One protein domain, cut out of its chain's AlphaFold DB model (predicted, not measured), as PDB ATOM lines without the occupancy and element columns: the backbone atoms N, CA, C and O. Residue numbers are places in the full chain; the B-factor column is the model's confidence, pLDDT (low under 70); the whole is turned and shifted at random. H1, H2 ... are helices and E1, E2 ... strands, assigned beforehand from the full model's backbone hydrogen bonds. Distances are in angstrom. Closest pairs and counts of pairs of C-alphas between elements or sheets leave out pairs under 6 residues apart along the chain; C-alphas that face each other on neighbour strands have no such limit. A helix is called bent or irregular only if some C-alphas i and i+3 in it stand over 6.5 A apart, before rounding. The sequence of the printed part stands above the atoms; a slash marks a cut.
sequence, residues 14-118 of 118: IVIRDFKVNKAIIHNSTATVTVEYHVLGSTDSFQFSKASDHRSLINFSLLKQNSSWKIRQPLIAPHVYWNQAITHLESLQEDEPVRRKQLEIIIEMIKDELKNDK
ATOM      1  N   ILE A  14     102.074 105.610 158.692       96.19
ATOM      2  CA  ILE A  14     101.002 106.496 158.241       96.19
ATOM      3  C   ILE A  14     101.392 107.933 158.562       96.19
ATOM      4  O   ILE A  14     101.639 108.278 159.719       96.19
ATOM      5  N   VAL A  15     101.413 108.790 157.550       97.44
ATOM      6  CA  VAL A  15     101.690 110.216 157.706       97.44
ATOM      7  C   VAL A  15     100.382 110.943 157.992       97.44
ATOM      8  O   VAL A  15      99.460 110.935 157.174       97.44
ATOM      9  N   ILE A  16     100.303 111.596 159.149       97.69
ATOM     10  CA  ILE A  16      99.135 112.373 159.568       97.69
ATOM     11  C   ILE A  16      99.440 113.867 159.607       97.69
ATOM     12  O   ILE A  16     100.535 114.297 159.984       97.69
ATOM     13  N   ARG A  17      98.437 114.681 159.276       96.62
ATOM     14  CA  ARG A  17      98.456 116.114 159.573       96.62
ATOM     15  C   ARG A  17      98.308 116.331 161.073       96.62
ATOM     16  O   ARG A  17      99.136 116.994 161.694       96.62
ATOM     17  N   ASP A  18      97.240 115.770 161.628       96.88
ATOM     18  CA  ASP A  18      96.856 115.887 163.027       96.88
ATOM     19  C   ASP A  18      95.878 114.764 163.423       96.88
ATOM     20  O   ASP A  18      95.514 113.910 162.605       96.88
ATOM     21  N   PHE A  19      95.475 114.744 164.694       97.06
ATOM     22  CA  PHE A  19      94.425 113.860 165.187       97.06
ATOM     23  C   PHE A  19      93.555 114.562 166.227       97.06
ATOM     24  O   PHE A  19      93.987 115.491 166.913       97.06
ATOM     25  N   LYS A  20      92.341 114.044 166.419       96.56
ATOM     26  CA  LYS A  20      91.460 114.422 167.528       96.56
ATOM     27  C   LYS A  20      90.876 113.191 168.207       96.56
ATOM     28  O   LYS A  20      90.521 112.200 167.570       96.56
ATOM     29  N   VAL A  21      90.738 113.262 169.527       96.62
ATOM     30  CA  VAL A  21      90.002 112.255 170.297       96.62
ATOM     31  C   VAL A  21      88.531 112.655 170.307       96.62
ATOM     32  O   VAL A  21      88.149 113.609 170.980       96.62
ATOM     33  N   ASN A  22      87.701 111.926 169.563       94.62
ATOM     34  CA  ASN A  22      86.273 112.220 169.437       94.62
ATOM     35  C   ASN A  22      85.485 111.787 170.677       94.62
ATOM     36  O   ASN A  22      84.545 112.462 171.094       94.62
ATOM     37  N   LYS A  23      85.832 110.630 171.253       94.19
ATOM     38  CA  LYS A  23      85.094 110.051 172.379       94.19
ATOM     39  C   LYS A  23      85.989 109.149 173.215       94.19
ATOM     40  O   LYS A  23      86.777 108.388 172.667       94.19
ATOM     41  N   ALA A  24      85.806 109.176 174.531       96.38
ATOM     42  CA  ALA A  24      86.366 108.188 175.446       96.38
ATOM     43  C   ALA A  24      85.259 107.674 176.376       96.38
ATOM     44  O   ALA A  24      84.624 108.453 177.084       96.38
ATOM     45  N   ILE A  25      85.012 106.365 176.356       96.75
ATOM     46  CA  ILE A  25      84.053 105.680 177.228       96.75
ATOM     47  C   ILE A  25      84.850 104.776 178.158       96.75
ATOM     48  O   ILE A  25      85.569 103.903 177.681       96.75
ATOM     49  N   ILE A  26      84.734 104.971 179.470       96.19
ATOM     50  CA  ILE A  26      85.509 104.231 180.472       96.19
ATOM     51  C   ILE A  26      84.554 103.417 181.346       96.19
ATOM     52  O   ILE A  26      83.617 103.964 181.924       96.19
ATOM     53  N   HIS A  27      84.827 102.119 181.481       93.94
ATOM     54  CA  HIS A  27      84.102 101.193 182.348       93.94
ATOM     55  C   HIS A  27      85.089 100.355 183.166       93.94
ATOM     56  O   HIS A  27      85.691  99.405 182.659       93.94
ATOM     57  N   ASN A  28      85.235 100.682 184.454       92.06
ATOM     58  CA  ASN A  28      86.145 100.014 185.389       92.06
ATOM     59  C   ASN A  28      87.588  99.933 184.856       92.06
ATOM     60  O   ASN A  28      88.303 100.934 184.802       92.06
ATOM     61  N   SER A  29      88.021  98.731 184.478       95.25
ATOM     62  CA  SER A  29      89.345  98.425 183.942       95.25
ATOM     63  C   SER A  29      89.391  98.415 182.415       95.25
ATOM     64  O   SER A  29      90.430  98.083 181.857       95.25
ATOM     65  N   THR A  30      88.310  98.781 181.727       96.62
ATOM     66  CA  THR A  30      88.228  98.830 180.261       96.62
ATOM     67  C   THR A  30      87.882 100.233 179.780       96.62
ATOM     68  O   THR A  30      87.213 100.991 180.485       96.62
ATOM     69  N   ALA A  31      88.341 100.595 178.588       97.25
ATOM     70  CA  ALA A  31      87.930 101.827 177.929       97.25
ATOM     71  C   ALA A  31      87.845 101.634 176.416       97.25
ATOM     72  O   ALA A  31      88.585 100.836 175.848       97.25
ATOM     73  N   THR A  32      86.957 102.379 175.768       97.81
ATOM     74  CA  THR A  32      86.935 102.549 174.314       97.81
ATOM     75  C   THR A  32      87.234 104.005 173.993       97.81
ATOM     76  O   THR A  32      86.528 104.892 174.475       97.81
ATOM     77  N   VAL A  33      88.272 104.258 173.198       97.69
ATOM     78  CA  VAL A  33      88.680 105.598 172.764       97.69
ATOM     79  C   VAL A  33      88.575 105.677 171.248       97.69
ATOM     80  O   VAL A  33      89.246 104.936 170.540       97.69
ATOM     81  N   THR A  34      87.741 106.580 170.753       97.94
ATOM     82  CA  THR A  34      87.589 106.864 169.328       97.94
ATOM     83  C   THR A  34      88.497 108.026 168.950       97.94
ATOM     84  O   THR A  34      88.319 109.136 169.458       97.94
ATOM     85  N   VAL A  35      89.442 107.780 168.047       97.75
ATOM     86  CA  VAL A  35      90.375 108.777 167.510       97.75
ATOM     87  C   VAL A  35      90.092 108.960 166.028       97.75
ATOM     88  O   VAL A  35      89.949 107.981 165.302       97.75
ATOM     89  N   GLU A  36      89.997 110.206 165.587       97.62
ATOM     90  CA  GLU A  36      89.953 110.565 164.174       97.62
ATOM     91  C   GLU A  36      91.309 111.140 163.784       97.62
ATOM     92  O   GLU A  36      91.759 112.127 164.369       97.62
ATOM     93  N   TYR A  37      91.957 110.501 162.821       97.31
ATOM     94  CA  TYR A  37      93.204 110.952 162.224       97.31
ATOM     95  C   TYR A  37      92.914 111.672 160.916       97.31
ATOM     96  O   TYR A  37      92.134 111.174 160.099       97.31
ATOM     97  N   HIS A  38      93.585 112.802 160.703       96.81
ATOM     98  CA  HIS A  38      93.657 113.436 159.395       96.81
ATOM     99  C   HIS A  38      94.877 112.892 158.649       96.81
ATOM    100  O   HIS A  38      96.014 113.265 158.949       96.81
ATOM    101  N   VAL A  39      94.641 111.952 157.740       97.12
ATOM    102  CA  VAL A  39      95.675 111.162 157.065       97.12
ATOM    103  C   VAL A  39      96.072 111.829 155.750       97.12
ATOM    104  O   VAL A  39      95.224 112.150 154.923       97.12
ATOM    105  N   LEU A  40      97.375 112.009 155.538       97.25
ATOM    106  CA  LEU A  40      97.925 112.491 154.266       97.25
ATOM    107  C   LEU A  40      98.255 111.319 153.331       97.25
ATOM    108  O   LEU A  40      98.048 111.393 152.123       97.25
ATOM    109  N   GLY A  41      98.747 110.216 153.895       96.75
ATOM    110  CA  GLY A  41      99.104 109.012 153.153       96.75
ATOM    111  C   GLY A  41      99.929 108.047 153.994       96.75
ATOM    112  O   GLY A  41      99.995 108.187 155.216       96.75
ATOM    113  N   SER A  42     100.580 107.090 153.345       96.06
ATOM    114  CA  SER A  42     101.534 106.175 153.970       96.06
ATOM    115  C   SER A  42     102.828 106.088 153.168       96.06
ATOM    116  O   SER A  42     102.871 106.424 151.981       96.06
ATOM    117  N   THR A  43     103.908 105.692 153.834       94.88
ATOM    118  CA  THR A  43     105.212 105.487 153.201       94.88
ATOM    119  C   THR A  43     105.987 104.388 153.902       94.88
ATOM    120  O   THR A  43     105.946 104.280 155.124       94.88
ATOM    121  N   ASP A  44     106.709 103.612 153.105       93.00
ATOM    122  CA  ASP A  44     107.739 102.649 153.509       93.00
ATOM    123  C   ASP A  44     109.159 103.225 153.313       93.00
ATOM    124  O   ASP A  44     110.157 102.509 153.303       93.00
ATOM    125  N   SER A  45     109.257 104.542 153.100       90.19
ATOM    126  CA  SER A  45     110.463 105.284 152.699       90.19
ATOM    127  C   SER A  45     110.963 105.014 151.270       90.19
ATOM    128  O   SER A  45     111.908 105.667 150.820       90.19
ATOM    129  N   PHE A  46     110.336 104.116 150.509       91.44
ATOM    130  CA  PHE A  46     110.603 103.901 149.081       91.44
ATOM    131  C   PHE A  46     109.547 104.553 148.190       91.44
ATOM    132  O   PHE A  46     109.863 105.024 147.092       91.44
ATOM    133  N   GLN A  47     108.309 104.623 148.661       94.31
ATOM    134  CA  GLN A  47     107.198 105.240 147.949       94.31
ATOM    135  C   GLN A  47     106.234 105.923 148.914       94.31
ATOM    136  O   GLN A  47     106.072 105.502 150.053       94.31
ATOM    137  N   PHE A  48     105.557 106.962 148.429       95.88
ATOM    138  CA  PHE A  48     104.455 107.592 149.145       95.88
ATOM    139  C   PHE A  48     103.130 107.264 148.463       95.88
ATOM    140  O   PHE A  48     102.914 107.617 147.300       95.88
ATOM    141  N   SER A  49     102.236 106.627 149.208       96.00
ATOM    142  CA  SER A  49     100.870 106.343 148.783       96.00
ATOM    143  C   SER A  49      99.936 107.383 149.382       96.00
ATOM    144  O   SER A  49      99.779 107.462 150.599       96.00
ATOM    145  N   LYS A  50      99.306 108.193 148.529       95.00
ATOM    146  CA  LYS A  50      98.313 109.183 148.965       95.00
ATOM    147  C   LYS A  50      97.124 108.488 149.618       95.00
ATOM    148  O   LYS A  50      96.703 107.421 149.167       95.00
ATOM    149  N   ALA A  51      96.562 109.109 150.648       91.88
ATOM    150  CA  ALA A  51      95.357 108.594 151.276       91.88
ATOM    151  C   ALA A  51      94.180 108.607 150.285       91.88
ATOM    152  O   ALA A  51      93.950 109.598 149.596       91.88
ATOM    153  N   SER A  52      93.409 107.517 150.224       87.25
ATOM    154  CA  SER A  52      92.133 107.504 149.493       87.25
ATOM    155  C   SER A  52      91.029 108.251 150.246       87.25
ATOM    156  O   SER A  52      90.093 108.754 149.631       87.25
ATOM    157  N   ASP A  53      91.135 108.291 151.576       85.50
ATOM    158  CA  ASP A  53      90.297 109.073 152.482       85.50
ATOM    159  C   ASP A  53      91.205 109.780 153.494       85.50
ATOM    160  O   ASP A  53      92.000 109.138 154.186       85.50
ATOM    161  N   HIS A  54      91.083 111.102 153.579       90.50
ATOM    162  CA  HIS A  54      91.865 111.922 154.500       90.50
ATOM    163  C   HIS A  54      91.373 111.833 155.948       90.50
ATOM    164  O   HIS A  54      91.997 112.415 156.834       90.50
ATOM    165  N   ARG A  55      90.279 111.117 156.235       93.81
ATOM    166  CA  ARG A  55      89.786 110.889 157.599       93.81
ATOM    167  C   ARG A  55      89.750 109.405 157.929       93.81
ATOM    168  O   ARG A  55      88.994 108.638 157.351       93.81
ATOM    169  N   SER A  56      90.508 109.015 158.951       94.06
ATOM    170  CA  SER A  56      90.493 107.651 159.487       94.06
ATOM    171  C   SER A  56      89.977 107.647 160.921       94.06
ATOM    172  O   SER A  56      90.576 108.253 161.808       94.06
ATOM    173  N   LEU A  57      88.848 106.973 161.156       95.94
ATOM    174  CA  LEU A  57      88.236 106.847 162.478       95.94
ATOM    175  C   LEU A  57      88.567 105.481 163.087       95.94
ATOM    176  O   LEU A  57      88.109 104.448 162.601       95.94
ATOM    177  N   ILE A  58      89.317 105.475 164.187       96.00
ATOM    178  CA  ILE A  58      89.796 104.256 164.841       96.00
ATOM    179  C   ILE A  58      89.254 104.175 166.268       96.00
ATOM    180  O   ILE A  58      89.403 105.100 167.066       96.00
ATOM    181  N   ASN A  59      88.650 103.034 166.604       97.50
ATOM    182  CA  ASN A  59      88.189 102.723 167.955       97.50
ATOM    183  C   ASN A  59      89.212 101.843 168.671       97.50
ATOM    184  O   ASN A  59      89.310 100.649 168.401       97.50
ATOM    185  N   PHE A  60      89.938 102.416 169.625       97.25
ATOM    186  CA  PHE A  60      90.854 101.678 170.478       97.25
ATOM    187  C   PHE A  60      90.120 101.090 171.673       97.25
ATOM    188  O   PHE A  60      89.499 101.813 172.449       97.25
ATOM    189  N   SER A  61      90.252  99.784 171.868       97.25
ATOM    190  CA  SER A  61      89.915  99.108 173.118       97.25
ATOM    191  C   SER A  61      91.137  99.083 174.025       97.25
ATOM    192  O   SER A  61      92.193  98.581 173.638       97.25
ATOM    193  N   LEU A  62      91.004  99.615 175.237       97.38
ATOM    194  CA  LEU A  62      92.067  99.690 176.231       97.38
ATOM    195  C   LEU A  62      91.712  98.856 177.461       97.38
ATOM    196  O   LEU A  62      90.554  98.777 177.872       97.38
ATOM    197  N   LEU A  63      92.740  98.284 178.085       97.19
ATOM    198  CA  LEU A  63      92.653  97.597 179.370       97.19
ATOM    199  C   LEU A  63      93.622  98.245 180.361       97.19
ATOM    200  O   LEU A  63      94.797  98.452 180.050       97.19
ATOM    201  N   LYS A  64      93.147  98.521 181.573       96.50
ATOM    202  CA  LYS A  64      93.962  99.001 182.682       96.50
ATOM    203  C   LYS A  64      94.722  97.829 183.301       96.50
ATOM    204  O   LYS A  64      94.117  96.881 183.796       96.50
ATOM    205  N   GLN A  65      96.047  97.900 183.287       94.06
ATOM    206  CA  GLN A  65      96.954  96.930 183.900       94.06
ATOM    207  C   GLN A  65      97.987  97.669 184.743       94.06
ATOM    208  O   GLN A  65      98.616  98.599 184.246       94.06
ATOM    209  N   ASN A  66      98.188  97.253 185.996       91.62
ATOM    210  CA  ASN A  66      99.177  97.853 186.906       91.62
ATOM    211  C   ASN A  66      99.082  99.391 186.954       91.62
ATOM    212  O   ASN A  66     100.082 100.089 186.852       91.62
ATOM    213  N   SER A  67      97.855  99.912 187.050       90.62
ATOM    214  CA  SER A  67      97.541 101.352 187.057       90.62
ATOM    215  C   SER A  67      97.761 102.122 185.745       90.62
ATOM    216  O   SER A  67      97.426 103.304 185.704       90.62
ATOM    217  N   SER A  68      98.184 101.475 184.656       95.38
ATOM    218  CA  SER A  68      98.352 102.097 183.333       95.38
ATOM    219  C   SER A  68      97.357 101.549 182.311       95.38
ATOM    220  O   SER A  68      97.015 100.367 182.328       95.38
ATOM    221  N   TRP A  69      96.891 102.397 181.395       95.62
ATOM    222  CA  TRP A  69      96.068 101.967 180.265       95.62
ATOM    223  C   TRP A  69      96.945 101.425 179.144       95.62
ATOM    224  O   TRP A  69      97.940 102.047 178.779       95.62
ATOM    225  N   LYS A  70      96.565 100.277 178.583       94.81
ATOM    226  CA  LYS A  70      97.228  99.694 177.416       94.81
ATOM    227  C   LYS A  70      96.225  99.459 176.306       94.81
ATOM    228  O   LYS A  70      95.139  98.945 176.571       94.81
ATOM    229  N   ILE A  71      96.613  99.791 175.079       94.31
ATOM    230  CA  ILE A  71      95.849  99.443 173.881       94.31
ATOM    231  C   ILE A  71      95.859  97.920 173.743       94.31
ATOM    232  O   ILE A  71      96.906  97.279 173.827       94.31
ATOM    233  N   ARG A  72      94.673  97.336 173.591       95.00
ATOM    234  CA  ARG A  72      94.482  95.914 173.302       95.00
ATOM    235  C   ARG A  72      94.260  95.683 171.822       95.00
ATOM    236  O   ARG A  72      94.879  94.781 171.274       95.00
ATOM    237  N   GLN A  73      93.392  96.480 171.208       93.25
ATOM    238  CA  GLN A  73      93.056  96.416 169.789       93.25
ATOM    239  C   GLN A  73      92.559  97.788 169.298       93.25
ATOM    240  O   GLN A  73      92.042  98.553 170.117       93.25
ATOM    241  N   PRO A  74      92.651  98.080 167.991       94.38
ATOM    242  CA  PRO A  74      93.413  97.320 166.996       94.38
ATOM    243  C   PRO A  74      94.928  97.529 167.152       94.38
ATOM    244  O   PRO A  74      95.368  98.501 167.766       94.38
ATOM    245  N   LEU A  75      95.718  96.606 166.598       89.00
ATOM    246  CA  LEU A  75      97.119  96.869 166.270       89.00
ATOM    247  C   LEU A  75      97.131  97.529 164.888       89.00
ATOM    248  O   LEU A  75      96.538  96.990 163.956       89.00
ATOM    249  N   ILE A  76      97.737  98.704 164.783       90.06
ATOM    250  CA  ILE A  76      97.773  99.507 163.557       90.06
ATOM    251  C   ILE A  76      99.201  99.969 163.292       90.06
ATOM    252  O   ILE A  76      99.997 100.055 164.231       90.06
ATOM    253  N   ALA A  77      99.496 100.304 162.037       90.75
ATOM    254  CA  ALA A  77     100.757 100.938 161.676       90.75
ATOM    255  C   ALA A  77     100.955 102.257 162.456       90.75
ATOM    256  O   ALA A  77      99.970 102.940 162.788       90.75
ATOM    257  N   PRO A  78     102.207 102.639 162.765       92.19
ATOM    258  CA  PRO A  78     102.496 103.889 163.456       92.19
ATOM    259  C   PRO A  78     101.924 105.088 162.697       92.19
ATOM    260  O   PRO A  78     102.104 105.205 161.490       92.19
ATOM    261  N   HIS A  79     101.235 105.982 163.407       94.75
ATOM    262  CA  HIS A  79     100.789 107.262 162.860       94.75
ATOM    263  C   HIS A  79     101.782 108.340 163.290       94.75
ATOM    264  O   HIS A  79     101.983 108.562 164.485       94.75
ATOM    265  N   VAL A  80     102.417 108.982 162.317       96.38
ATOM    266  CA  VAL A  80     103.527 109.914 162.515       96.38
ATOM    267  C   VAL A  80     103.127 111.272 161.964       96.38
ATOM    268  O   VAL A  80     102.619 111.381 160.848       96.38
ATOM    269  N   TYR A  81     103.356 112.326 162.744       97.75
ATOM    270  CA  TYR A  81     103.118 113.682 162.268       97.75
ATOM    271  C   TYR A  81     103.978 113.985 161.041       97.75
ATOM    272  O   TYR A  81     105.157 113.638 160.998       97.75
ATOM    273  N   TRP A  82     103.401 114.685 160.066       97.38
ATOM    274  CA  TRP A  82     104.053 115.031 158.800       97.38
ATOM    275  C   TRP A  82     105.448 115.649 158.964       97.38
ATOM    276  O   TRP A  82     106.351 115.337 158.196       97.38
ATOM    277  N   ASN A  83     105.660 116.492 159.977       97.19
ATOM    278  CA  ASN A  83     106.957 117.119 160.218       97.19
ATOM    279  C   ASN A  83     107.999 116.106 160.711       97.19
ATOM    280  O   ASN A  83     109.133 116.135 160.251       97.19
ATOM    281  N   GLN A  84     107.609 115.185 161.593       97.56
ATOM    282  CA  GLN A  84     108.473 114.103 162.069       97.56
ATOM    283  C   GLN A  84     108.778 113.102 160.951       97.56
ATOM    284  O   GLN A  84     109.915 112.653 160.834       97.56
ATOM    285  N   ALA A  85     107.791 112.805 160.103       96.50
ATOM    286  CA  ALA A  85     107.977 111.994 158.904       96.50
ATOM    287  C   ALA A  85     109.018 112.622 157.964       96.50
ATOM    288  O   ALA A  85     109.942 111.939 157.539       96.50
ATOM    289  N   ILE A  86     108.914 113.927 157.687       97.31
ATOM    290  CA  ILE A  86     109.894 114.644 156.859       97.31
ATOM    291  C   ILE A  86     111.281 114.615 157.503       97.31
ATOM    292  O   ILE A  86     112.225 114.228 156.830       97.31
ATOM    293  N   THR A  87     111.411 114.937 158.795       97.19
ATOM    294  CA  THR A  87     112.714 114.902 159.484       97.19
ATOM    295  C   THR A  87     113.364 113.518 159.420       97.19
ATOM    296  O   THR A  87     114.573 113.414 159.228       97.19
ATOM    297  N   HIS A  88     112.577 112.449 159.545       95.00
ATOM    298  CA  HIS A  88     113.081 111.088 159.386       95.00
ATOM    299  C   HIS A  88     113.537 110.799 157.946       95.00
ATOM    300  O   HIS A  88     114.619 110.259 157.730       95.00
ATOM    301  N   LEU A  89     112.747 111.187 156.945       94.94
ATOM    302  CA  LEU A  89     113.119 111.002 155.541       94.94
ATOM    303  C   LEU A  89     114.352 111.832 155.156       94.94
ATOM    304  O   LEU A  89     115.154 111.378 154.348       94.94
ATOM    305  N   GLU A  90     114.523 113.020 155.741       96.06
ATOM    306  CA  GLU A  90     115.717 113.858 155.588       96.06
ATOM    307  C   GLU A  90     116.956 113.180 156.181       96.06
ATOM    308  O   GLU A  90     117.985 113.138 155.509       96.06
ATOM    309  N   SER A  91     116.865 112.567 157.371       94.94
ATOM    310  CA  SER A  91     118.008 111.836 157.941       94.94
ATOM    311  C   SER A  91     118.431 110.659 157.057       94.94
ATOM    312  O   SER A  91     119.620 110.448 156.832       94.94
ATOM    313  N   LEU A  92     117.471 109.952 156.448       92.50
ATOM    314  CA  LEU A  92     117.773 108.877 155.494       92.50
ATOM    315  C   LEU A  92     118.514 109.371 154.237       92.50
ATOM    316  O   LEU A  92     119.217 108.593 153.599       92.50
ATOM    317  N   GLN A  93     118.409 110.651 153.861       92.50
ATOM    318  CA  GLN A  93     119.178 111.203 152.732       92.50
ATOM    319  C   GLN A  93     120.664 111.401 153.051       92.50
ATOM    320  O   GLN A  93     121.484 111.475 152.123       92.50
ATOM    321  N   GLU A  94     121.000 111.561 154.332       88.12
ATOM    322  CA  GLU A  94     122.381 111.631 154.812       88.12
ATOM    323  C   GLU A  94     122.998 110.229 154.832       88.12
ATOM    324  O   GLU A  94     124.107 110.045 154.327       88.12
ATOM    325  N   ASP A  95     122.231 109.248 155.313       87.88
ATOM    326  CA  ASP A  95     122.649 107.848 155.425       87.88
ATOM    327  C   ASP A  95     122.690 107.125 154.064       87.88
ATOM    328  O   ASP A  95     123.568 106.294 153.820       87.88
ATOM    329  N   GLU A  96     121.788 107.472 153.135       90.00
ATOM    330  CA  GLU A  96     121.643 106.817 151.827       90.00
ATOM    331  C   GLU A  96     121.665 107.811 150.640       90.00
ATOM    332  O   GLU A  96     120.660 107.998 149.939       90.00
ATOM    333  N   PRO A  97     122.824 108.420 150.302       88.75
ATOM    334  CA  PRO A  97     122.914 109.459 149.267       88.75
ATOM    335  C   PRO A  97     122.416 109.041 147.874       88.75
ATOM    336  O   PRO A  97     121.950 109.882 147.103       88.75
ATOM    337  N   VAL A  98     122.485 107.746 147.543       93.69
ATOM    338  CA  VAL A  98     122.003 107.190 146.263       93.69
ATOM    339  C   VAL A  98     120.484 107.360 146.114       93.69
ATOM    340  O   VAL A  98     119.995 107.558 145.002       93.69
ATOM    341  N   ARG A  99     119.740 107.347 147.228       93.00
ATOM    342  CA  ARG A  99     118.276 107.495 147.263       93.00
ATOM    343  C   ARG A  99     117.809 108.921 147.508       93.00
ATOM    344  O   ARG A  99     116.603 109.158 147.518       93.00
ATOM    345  N   ARG A 100     118.719 109.892 147.634       94.69
ATOM    346  CA  ARG A 100     118.371 111.287 147.948       94.69
ATOM    347  C   ARG A 100     117.239 111.831 147.076       94.69
ATOM    348  O   ARG A 100     116.242 112.294 147.607       94.69
ATOM    349  N   LYS A 101     117.342 111.684 145.750       96.00
ATOM    350  CA  LYS A 101     116.304 112.157 144.814       96.00
ATOM    351  C   LYS A 101     114.943 111.488 145.030       96.00
ATOM    352  O   LYS A 101     113.915 112.133 144.878       96.00
ATOM    353  N   GLN A 102     114.926 110.196 145.357       95.88
ATOM    354  CA  GLN A 102     113.688 109.466 145.644       95.88
ATOM    355  C   GLN A 102     113.040 109.988 146.932       95.88
ATOM    356  O   GLN A 102     111.845 110.269 146.951       95.88
ATOM    357  N   LEU A 103     113.839 110.165 147.983       95.88
ATOM    358  CA  LEU A 103     113.383 110.696 149.267       95.88
ATOM    359  C   LEU A 103     112.906 112.153 149.146       95.88
ATOM    360  O   LEU A 103     111.891 112.509 149.737       95.88
ATOM    361  N   GLU A 104     113.576 112.984 148.340       96.88
ATOM    362  CA  GLU A 104     113.130 114.347 148.007       96.88
ATOM    363  C   GLU A 104     111.736 114.338 147.363       96.88
ATOM    364  O   GLU A 104     110.869 115.108 147.772       96.88
ATOM    365  N   ILE A 105     111.482 113.431 146.410       97.38
ATOM    366  CA  ILE A 105     110.160 113.285 145.776       97.38
ATOM    367  C   ILE A 105     109.095 112.916 146.816       97.38
ATOM    368  O   ILE A 105     108.034 113.533 146.839       97.38
ATOM    369  N   ILE A 106     109.377 111.955 147.700       97.38
ATOM    370  CA  ILE A 106     108.456 111.545 148.776       97.38
ATOM    371  C   ILE A 106     108.128 112.730 149.694       97.38
ATOM    372  O   ILE A 106     106.960 112.967 150.006       97.38
ATOM    373  N   ILE A 107     109.139 113.499 150.107       97.75
ATOM    374  CA  ILE A 107     108.958 114.677 150.966       97.75
ATOM    375  C   ILE A 107     108.085 115.730 150.277       97.75
ATOM    376  O   ILE A 107     107.179 116.278 150.908       97.75
ATOM    377  N   GLU A 108     108.323 116.012 148.995       97.75
ATOM    378  CA  GLU A 108     107.500 116.968 148.249       97.75
ATOM    379  C   GLU A 108     106.057 116.474 148.090       97.75
ATOM    380  O   GLU A 108     105.128 117.259 148.278       97.75
ATOM    381  N   MET A 109     105.839 115.170 147.881       97.50
ATOM    382  CA  MET A 109     104.489 114.595 147.872       97.50
ATOM    383  C   MET A 109     103.765 114.799 149.211       97.50
ATOM    384  O   MET A 109     102.602 115.201 149.209       97.50
ATOM    385  N   ILE A 110     104.440 114.596 150.351       96.81
ATOM    386  CA  ILE A 110     103.863 114.858 151.684       96.81
ATOM    387  C   ILE A 110     103.492 116.339 151.837       96.81
ATOM    388  O   ILE A 110     102.400 116.667 152.312       96.81
ATOM    389  N   LYS A 111     104.387 117.251 151.432       96.94
ATOM    390  CA  LYS A 111     104.143 118.702 151.504       96.94
ATOM    391  C   LYS A 111     102.982 119.132 150.614       96.94
ATOM    392  O   LYS A 111     102.246 120.043 150.990       96.94
ATOM    393  N   ASP A 112     102.825 118.521 149.447       95.81
ATOM    394  CA  ASP A 112     101.729 118.829 148.534       95.81
ATOM    395  C   ASP A 112     100.384 118.338 149.073       95.81
ATOM    396  O   ASP A 112      99.420 119.105 149.055       95.81
ATOM    397  N   GLU A 113     100.318 117.138 149.657       94.44
ATOM    398  CA  GLU A 113      99.105 116.677 150.347       94.44
ATOM    399  C   GLU A 113      98.726 117.599 151.514       94.44
ATOM    400  O   GLU A 113      97.563 117.970 151.663       94.44
ATOM    401  N   LEU A 114      99.709 118.078 152.282       93.31
ATOM    402  CA  LEU A 114      99.467 119.033 153.367       93.31
ATOM    403  C   LEU A 114      98.858 120.363 152.875       93.31
ATOM    404  O   LEU A 114      98.102 121.005 153.607       93.31
ATOM    405  N   LYS A 115      99.192 120.808 151.655       91.31
ATOM    406  CA  LYS A 115      98.616 122.025 151.053       91.31
ATOM    407  C   LYS A 115      97.198 121.795 150.531       91.31
ATOM    408  O   LYS A 115      96.395 122.723 150.605       91.31
ATOM    409  N   ASN A 116      96.929 120.605 149.992       82.19
ATOM    410  CA  ASN A 116      95.665 120.259 149.340       82.19
ATOM    411  C   ASN A 116      94.553 119.889 150.334       82.19
ATOM    412  O   ASN A 116      93.387 120.078 150.015       82.19
ATOM    413  N   ASP A 117      94.897 119.429 151.538       68.69
ATOM    414  CA  ASP A 117      93.942 119.064 152.600       68.69
ATOM    415  C   ASP A 117      93.351 120.292 153.353       68.69
ATOM    416  O   ASP A 117      92.919 120.175 154.500       68.69
ATOM    417  N   LYS A 118      93.371 121.494 152.753       54.81
ATOM    418  CA  LYS A 118      92.855 122.752 153.341       54.81
ATOM    419  C   LYS A 118      91.376 123.008 153.071       54.81
ATOM    420  O   LYS A 118      90.940 122.837 151.914       54.81
TER     421      LYS A 118
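AT A GLANCE: This is residues 14 to 118 of the 118 residues of an uncharacterized protein of Nitrospirae bacterium CG08_land_8_20_14_0_20_52_24 (UniProt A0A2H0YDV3). A long, strongly twisted sheet arches through the domain, and a helical hairpin, H1 and H2, packs across one end of it on one face. The long strands E1, E2 and E4 run side by side; E5 folds back along E4 at the end away from the helices, while the short strands E3 and E6 sit at the helix end, where E1 and E2 bend sharply. The printed part has 105 residues, with six named strands followed by two named helices, E1 E2 E3 E4 E5 E6 H1 H2. The sheet is branched and mixed, with E1 and E6 its parallel pair, and the class is mixed, helices and strands. The whole is loose, with a radius of gyration of the C-alphas of 16.7 A, and flat, spanning 53 by 31 by 17 A.

HOW THE PARTS SIT: E2, residues 30 to 43, has three neighbours in the branched sheet. E1, residues 14 to 27, is antiparallel on one side, a hairpin with N 20 and O 36 at 2.9 A. On the other side are two antiparallel strands: E4, residues 55 to 65, with N 33 and O 60 at 2.8 A, and E3, residues 48 to 50, with N 42 and O 49 at 2.9 A. E1, E2 and E3 form a meander, each strand the antiparallel neighbour of the one before. E5, residues 68 to 73, forms a hairpin with E4, with N 63 and O 70 at 2.9 A. E6, residues 79 to 81, is parallel to E1, with N 16 and O 80 at 2.9 A. E1 bends by 100 degrees at residue 17 and E2 by 92 degrees at residue 40. H2, residues 97 to 116, is on the sheet at a height of 10.0 A, across the strands at 64 degrees to E2 on the local plane; the closest C-alphas of the two, Leu 40 and Glu 113, are 5.9 A apart. H1, residues 82 to 95, is on the same face at a height of 11.9 A; its closest C-alpha to E1 is that of Trp 82, 5.5 A from that of Val 15. H1 and H2 touch as a helical hairpin, opposite ways at a shallow tilt of 12 degrees, with the closest C-alphas, Gln 93 and Arg 100, 4.9 A apart. O i to N i+4 pairs are within hydrogen-bond range for 9 of 10 in H1 and 14 of 16 in H2.

IN THESE COORDINATES: E1, residues 14 to 27, begins at C-alpha 14, (101.002, 106.496, 158.241), and is 29.9 A long. E2 is 32.6 A, E3 6.3 A, E4 30.6 A, E5 15.6 A and E6 6.9 A. H1 is 20.2 A. H2 is 29.3 A, ends at C-alpha 116, (95.665, 120.259, 149.340), and is irregular: C-alphas 98 and 101 are 7.7 A apart.

THE WHOLE: The two C-alphas farthest apart, Asn 28 and Val 98, are 53.6 A apart. The printed part has no cut, and its links between named elements are tight. The mean pLDDT of the printed part is 94.2; residues 117 to 118 are under 70.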